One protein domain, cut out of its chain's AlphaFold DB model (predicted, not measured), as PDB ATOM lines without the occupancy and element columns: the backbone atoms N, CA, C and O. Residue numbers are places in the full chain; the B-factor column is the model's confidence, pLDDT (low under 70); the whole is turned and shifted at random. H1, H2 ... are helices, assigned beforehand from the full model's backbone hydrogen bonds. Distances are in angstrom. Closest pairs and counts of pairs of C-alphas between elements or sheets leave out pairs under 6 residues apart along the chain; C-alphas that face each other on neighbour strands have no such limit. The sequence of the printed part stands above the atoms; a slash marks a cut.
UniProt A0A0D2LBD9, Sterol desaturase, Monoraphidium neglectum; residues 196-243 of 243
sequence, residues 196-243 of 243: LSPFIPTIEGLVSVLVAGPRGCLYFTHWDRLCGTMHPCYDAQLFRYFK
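Overview. This is residues 196 to 243 of the 243 residues of the protein "Sterol desaturase" of Monoraphidium neglectum (UniProt A0A0D2LBD9). Three short helices sit at separate places along an open loop of chain, and no two of them touch. The chain passes from H1 out to H2 at one end of the longest axis, then folds back through H3 toward the side where H1 lies. Residues 223 to 228 and residues 231 to 237 stand free. The printed part has 48 residues with three named helices, in the order H1, H2, H3, and no named strand; its class is all helix, though only 20 residues are in named elements, under half. It is only just compact, close to loose, with a radius of gyration of the C-alphas of 11.0 A, and its C-alphas span 28 by 22 by 18 A.

Arrangement. Start at Leu 196 and read on to H1, residues 203 to 212. A short link of 9 residues leads to H2, residues 222 to 227, which is apart from H1, with no C-alpha of the one within 8 A of the other. A short link of 6 residues then leads to H3, residues 234 to 237, which by the same measure is apart from both H1 and H2. In H1 and H2 every O i to N i+4 pair is within hydrogen-bond range; H3, with 4 residues, is too short for such a pair, but its one O i to N i+3 pair is within range.

Along the chain. Find C-alpha 203 at (-19.763, -42.361, -55.554); from there H1 runs 13.4 A to C-alpha 212. H2 begins at C-alpha 222, at (-14.158, -42.139, -42.686), and is 8.5 A long. H3, 5.3 A long, ends at C-alpha 237, at (-23.871, -56.047, -40.008).

Size, cuts and confidence. The two C-alphas farthest apart are those of Cys 227 and Lys 243, at 29.9 A. The printed part has no cut, and neither link is long. The mean pLDDT of the printed part is 73.1; look for values under 70 at residue 198, residues 208 to 209, residues 211 to 218 and residues 238 to 243.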
ATOM      1  N   LEU A 196     -32.188 -50.272 -51.063       79.69
ATOM      2  CA  LEU A 196     -32.081 -49.784 -52.439       79.69
ATOM      3  C   LEU A 196     -30.653 -49.897 -52.983       79.69
ATOM      4  O   LEU A 196     -30.440 -49.660 -54.171       79.69
ATOM      5  N   SER A 197     -29.664 -50.250 -52.158       71.19
ATOM      6  CA  SER A 197     -28.312 -50.513 -52.638       71.19
ATOM      7  C   SER A 197     -28.293 -51.727 -53.576       71.19
ATOM      8  O   SER A 197     -28.991 -52.713 -53.328       71.19
ATOM      9  N   PRO A 198     -27.494 -51.692 -54.658       68.31
ATOM     10  CA  PRO A 198     -26.526 -50.650 -55.030       68.31
ATOM     11  C   PRO A 198     -27.074 -49.561 -55.968       68.31
ATOM     12  O   PRO A 198     -26.301 -48.875 -56.628       68.31
ATOM     13  N   PHE A 199     -28.392 -49.415 -56.092       72.81
ATOM     14  CA  PHE A 199     -29.018 -48.594 -57.135       72.81
ATOM     15  C   PHE A 199     -29.120 -47.102 -56.793       72.81
ATOM     16  O   PHE A 199     -29.554 -46.311 -57.631       72.81
ATOM     17  N   ILE A 200     -28.713 -46.700 -55.586       75.44
ATOM     18  CA  ILE A 200     -28.588 -45.288 -55.217       75.44
ATOM     19  C   ILE A 200     -27.302 -44.737 -55.860       75.44
ATOM     20  O   ILE A 200     -26.232 -45.305 -55.637       75.44
ATOM     21  N   PRO A 201     -27.369 -43.652 -56.653       78.19
ATOM     22  CA  PRO A 201     -26.244 -43.169 -57.454       78.19
ATOM     23  C   PRO A 201     -25.229 -42.354 -56.628       78.19
ATOM     24  O   PRO A 201     -24.989 -41.185 -56.921       78.19
ATOM     25  N   THR A 202     -24.636 -42.953 -55.592       79.06
ATOM     26  CA  THR A 202     -23.531 -42.368 -54.811       79.06
ATOM     27  C   THR A 202     -22.174 -42.795 -55.372       79.06
ATOM     28  O   THR A 202     -22.050 -43.865 -55.984       79.06
ATOM     29  N   ILE A 203     -21.129 -41.984 -55.163       75.88
ATOM     30  CA  ILE A 203     -19.763 -42.361 -55.554       75.88
ATOM     31  C   ILE A 203     -19.328 -43.605 -54.774       75.88
ATOM     32  O   ILE A 203     -18.715 -44.508 -55.335       75.88
ATOM     33  N   GLU A 204     -19.691 -43.704 -53.504       72.12
ATOM     34  CA  GLU A 204     -19.398 -44.836 -52.634       72.12
ATOM     35  C   GLU A 204     -20.146 -46.089 -53.063       72.12
ATOM     36  O   GLU A 204     -19.559 -47.169 -53.047       72.12
ATOM     37  N   GLY A 205     -21.404 -45.961 -53.493       70.38
ATOM     38  CA  GLY A 205     -22.167 -47.054 -54.088       70.38
ATOM     39  C   GLY A 205     -21.478 -47.578 -55.346       70.38
ATOM     40  O   GLY A 205     -21.232 -48.780 -55.466       70.38
ATOM     41  N   LEU A 206     -21.060 -46.672 -56.239       73.50
ATOM     42  CA  LEU A 206     -20.305 -47.017 -57.444       73.50
ATOM     43  C   LEU A 206     -18.971 -47.701 -57.111       73.50
ATOM     44  O   LEU A 206     -18.679 -48.775 -57.637       73.50
ATOM     45  N   VAL A 207     -18.168 -47.118 -56.217       72.88
ATOM     46  CA  VAL A 207     -16.891 -47.697 -55.768       72.88
ATOM     47  C   VAL A 207     -17.119 -49.059 -55.117       72.88
ATOM     48  O   VAL A 207     -16.362 -49.993 -55.377       72.88
ATOM     49  N   SER A 208     -18.171 -49.205 -54.312       66.12
ATOM     50  CA  SER A 208     -18.517 -50.472 -53.679       66.12
ATOM     51  C   SER A 208     -18.776 -51.551 -54.720       66.12
ATOM     52  O   SER A 208     -18.142 -52.604 -54.663       66.12
ATOM     53  N   VAL A 209     -19.641 -51.279 -55.701       68.44
ATOM     54  CA  VAL A 209     -19.935 -52.220 -56.792       68.44
ATOM     55  C   VAL A 209     -18.664 -52.611 -57.542       68.44
ATOM     56  O   VAL A 209     -18.459 -53.793 -57.807       68.44
ATOM     57  N   LEU A 210     -17.801 -51.640 -57.856       72.00
ATOM     58  CA  LEU A 210     -16.601 -51.863 -58.664       72.00
ATOM     59  C   LEU A 210     -15.485 -52.616 -57.925       72.00
ATOM     60  O   LEU A 210     -14.741 -53.361 -58.558       72.00
ATOM     61  N   VAL A 211     -15.335 -52.409 -56.615       67.00
ATOM     62  CA  VAL A 211     -14.170 -52.896 -55.853       67.00
ATOM     63  C   VAL A 211     -14.512 -54.079 -54.951       67.00
ATOM     64  O   VAL A 211     -13.654 -54.926 -54.705       67.00
ATOM     65  N   ALA A 212     -15.731 -54.143 -54.411       58.88
ATOM     66  CA  ALA A 212     -16.005 -54.984 -53.249       58.88
ATOM     67  C   ALA A 212     -17.400 -55.633 -53.193       58.88
ATOM     68  O   ALA A 212     -17.747 -56.208 -52.156       58.88
ATOM     69  N   GLY A 213     -18.177 -55.553 -54.278       59.34
ATOM     70  CA  GLY A 213     -19.574 -55.993 -54.338       59.34
ATOM     71  C   GLY A 213     -20.562 -54.948 -53.793       59.34
ATOM     72  O   GLY A 213     -20.147 -53.958 -53.184       59.34
ATOM     73  N   PRO A 214     -21.878 -55.114 -54.018       57.50
ATOM     74  CA  PRO A 214     -22.882 -54.172 -53.522       57.50
ATOM     75  C   PRO A 214     -22.814 -54.079 -51.990       57.50
ATOM     76  O   PRO A 214     -22.935 -55.087 -51.297       57.50
ATOM     77  N   ARG A 215     -22.577 -52.873 -51.462       63.16
ATOM     78  CA  ARG A 215     -22.656 -52.556 -50.029       63.16
ATOM     79  C   ARG A 215     -23.626 -51.396 -49.846       63.16
ATOM     80  O   ARG A 215     -23.665 -50.466 -50.651       63.16
ATOM     81  N   GLY A 216     -24.411 -51.446 -48.782       54.19
ATOM     82  CA  GLY A 216     -25.399 -50.432 -48.419       54.19
ATOM     83  C   GLY A 216     -24.737 -49.258 -47.722       54.19
ATOM     84  O   GLY A 216     -24.851 -49.126 -46.508       54.19
ATOM     85  N   CYS A 217     -24.002 -48.436 -48.470       60.34
ATOM     86  CA  CYS A 217     -23.397 -47.215 -47.947       60.34
ATOM     87  C   CYS A 217     -23.978 -45.996 -48.665       60.34
ATOM     88  O   CYS A 217     -23.784 -45.829 -49.867       60.34
ATOM     89  N   LEU A 218     -24.684 -45.152 -47.911       63.66
ATOM     90  CA  LEU A 218     -25.222 -43.872 -48.383       63.66
ATOM     91  C   LEU A 218     -24.188 -42.733 -48.336       63.66
ATOM     92  O   LEU A 218     -24.312 -41.801 -49.117       63.66
ATOM     93  N   TYR A 219     -23.203 -42.827 -47.437       71.75
ATOM     94  CA  TYR A 219     -22.215 -41.785 -47.130       71.75
ATOM     95  C   TYR A 219     -20.848 -42.391 -46.787       71.75
ATOM     96  O   TYR A 219     -20.746 -43.595 -46.494       71.75
ATOM     97  N   PHE A 220     -19.800 -41.565 -46.758       79.75
ATOM     98  CA  PHE A 220     -18.472 -42.014 -46.369       79.75
ATOM     99  C   PHE A 220     -18.403 -42.289 -44.856       79.75
ATOM    100  O   PHE A 220     -18.782 -41.476 -44.024       79.75
ATOM    101  N   THR A 221     -17.783 -43.407 -44.461       83.88
ATOM    102  CA  THR A 221     -17.615 -43.762 -43.029       83.88
ATOM    103  C   THR A 221     -16.333 -43.218 -42.393       83.88
ATOM    104  O   THR A 221     -16.051 -43.473 -41.223       83.88
ATOM    105  N   HIS A 222     -15.490 -42.519 -43.156       86.31
ATOM    106  CA  HIS A 222     -14.158 -42.139 -42.686       86.31
ATOM    107  C   HIS A 222     -14.210 -41.105 -41.555       86.31
ATOM    108  O   HIS A 222     -13.441 -41.238 -40.606       86.31
ATOM    109  N   TRP A 223     -15.141 -40.148 -41.596       90.44
ATOM    110  CA  TRP A 223     -15.350 -39.196 -40.505       90.44
ATOM    111  C   TRP A 223     -15.752 -39.894 -39.209       90.44
ATOM    112  O   TRP A 223     -15.157 -39.649 -38.159       90.44
ATOM    113  N   ASP A 224     -16.684 -40.842 -39.289       88.62
ATOM    114  CA  ASP A 224     -17.083 -41.631 -38.133       88.62
ATOM    115  C   ASP A 224     -15.943 -42.476 -37.566       88.62
ATOM    116  O   ASP A 224     -15.802 -42.593 -36.348       88.62
ATOM    117  N   ARG A 225     -15.105 -43.058 -38.429       89.06
ATOM    118  CA  ARG A 225     -13.926 -43.823 -38.000       89.06
ATOM    119  C   ARG A 225     -12.887 -42.918 -37.341       89.06
ATOM    120  O   ARG A 225     -12.382 -43.264 -36.277       89.06
ATOM    121  N   LEU A 226     -12.604 -41.758 -37.934       91.50
ATOM    122  CA  LEU A 226     -11.656 -40.772 -37.406       91.50
ATOM    123  C   LEU A 226     -12.098 -40.224 -36.049       91.50
ATOM    124  O   LEU A 226     -11.270 -40.020 -35.165       91.50
ATOM    125  N   CYS A 227     -13.397 -39.995 -35.870       92.31
ATOM    126  CA  CYS A 227     -13.932 -39.425 -34.641       92.31
ATOM    127  C   CYS A 227     -14.492 -40.458 -33.651       92.31
ATOM    128  O   CYS A 227     -15.044 -40.054 -32.624       92.31
ATOM    129  N   GLY A 228     -14.385 -41.755 -33.946       90.00
ATOM    130  CA  GLY A 228     -14.869 -42.830 -33.078       90.00
ATOM    131  C   GLY A 228     -16.391 -42.862 -32.889       90.00
ATOM    132  O   GLY A 228     -16.854 -43.279 -31.831       90.00
ATOM    133  N   THR A 229     -17.171 -42.406 -33.876       89.56
ATOM    134  CA  THR A 229     -18.648 -42.394 -33.841       89.56
ATOM    135  C   THR A 229     -19.292 -43.561 -34.595       89.56
ATOM    136  O   THR A 229     -20.514 -43.683 -34.608       89.56
ATOM    137  N   MET A 230     -18.485 -44.469 -35.156       87.00
ATOM    138  CA  MET A 230     -18.983 -45.694 -35.789       87.00
ATOM    139  C   MET A 230     -19.701 -46.609 -34.793       87.00
ATOM    140  O   MET A 230     -19.200 -46.888 -33.702       87.00
ATOM    141  N   HIS A 231     -20.836 -47.171 -35.215       82.56
ATOM    142  CA  HIS A 231     -21.518 -48.204 -34.442       82.56
ATOM    143  C   HIS A 231     -20.621 -49.457 -34.310       82.56
ATOM    144  O   HIS A 231     -20.131 -49.950 -35.331       82.56
ATOM    145  N   PRO A 232     -20.452 -50.048 -33.106       84.12
ATOM    146  CA  PRO A 232     -19.520 -51.164 -32.888       84.12
ATOM    147  C   PRO A 232     -19.770 -52.386 -33.779       84.12
ATOM    148  O   PRO A 232     -18.841 -53.086 -34.167       84.12
ATOM    149  N   CYS A 233     -21.033 -52.641 -34.128       81.06
ATOM    150  CA  CYS A 233     -21.419 -53.776 -34.969       81.06
ATOM    151  C   CYS A 233     -21.481 -53.452 -36.470       81.06
ATOM    152  O   CYS A 233     -21.948 -54.302 -37.223       81.06
ATOM    153  N   TYR A 234     -21.081 -52.251 -36.911       79.94
ATOM    154  CA  TYR A 234     -21.259 -51.813 -38.302       79.94
ATOM    155  C   TYR A 234     -20.638 -52.798 -39.302       79.94
ATOM    156  O   TYR A 234     -21.342 -53.340 -40.151       79.94
ATOM    157  N   ASP A 235     -19.349 -53.120 -39.138       78.31
ATOM    158  CA  ASP A 235     -18.627 -53.995 -40.072       78.31
ATOM    159  C   ASP A 235     -19.196 -55.434 -40.081       78.31
ATOM    160  O   ASP A 235     -19.214 -56.096 -41.117       78.31
ATOM    161  N   ALA A 236     -19.741 -55.904 -38.951       75.62
ATOM    162  CA  ALA A 236     -20.381 -57.219 -38.844       75.62
ATOM    163  C   ALA A 236     -21.787 -57.268 -39.472       75.62
ATOM    164  O   ALA A 236     -22.234 -58.326 -39.918       75.62
ATOM    165  N   GLN A 237     -22.504 -56.141 -39.487       72.31
ATOM    166  CA  GLN A 237     -23.871 -56.047 -40.008       72.31
ATOM    167  C   GLN A 237     -23.926 -55.649 -41.484       72.31
ATOM    168  O   GLN A 237     -24.903 -55.992 -42.147       72.31
ATOM    169  N   LEU A 238     -22.878 -55.004 -42.010       66.88
ATOM    170  CA  LEU A 238     -22.814 -54.516 -43.390       66.88
ATOM    171  C   LEU A 238     -23.155 -55.604 -44.420       66.88
ATOM    172  O   LEU A 238     -23.855 -55.338 -45.386       66.88
ATOM    173  N   PHE A 239     -22.717 -56.844 -44.187       58.97
ATOM    174  CA  PHE A 239     -22.922 -57.970 -45.107       58.97
ATOM    175  C   PHE A 239     -24.189 -58.784 -44.838       58.97
ATOM    176  O   PHE A 239     -24.456 -59.755 -45.543       58.97
ATOM    177  N   ARG A 240     -24.971 -58.444 -43.807       61.50
ATOM    178  CA  ARG A 240     -26.161 -59.225 -43.439       61.50
ATOM    179  C   ARG A 240     -27.272 -59.118 -44.487       61.50
ATOM    180  O   ARG A 240     -28.071 -60.042 -44.596       61.50
ATOM    181  N   TYR A 241     -27.298 -58.016 -45.231       52.25
ATOM    182  CA  TYR A 241     -28.338 -57.690 -46.207       52.25
ATOM    183  C   TYR A 241     -27.936 -57.981 -47.665       52.25
ATOM    184  O   TYR A 241     -28.785 -57.911 -48.541       52.25
ATOM    185  N   PHE A 242     -26.678 -58.368 -47.928       50.78
ATOM    186  CA  PHE A 242     -26.153 -58.639 -49.282       50.78
ATOM    187  C   PHE A 242     -25.773 -60.117 -49.496       50.78
ATOM    188  O   PHE A 242     -24.818 -60.409 -50.215       50.78
ATOM    189  N   LYS A 243     -26.478 -61.047 -48.831       44.09
ATOM    190  CA  LYS A 243     -26.319 -62.500 -49.018       44.09
ATOM    191  C   LYS A 243     -27.357 -63.069 -49.970       44.09
ATOM    192  O   LYS A 243     -28.541 -62.712 -49.800       44.09
TER     193      LYS A 243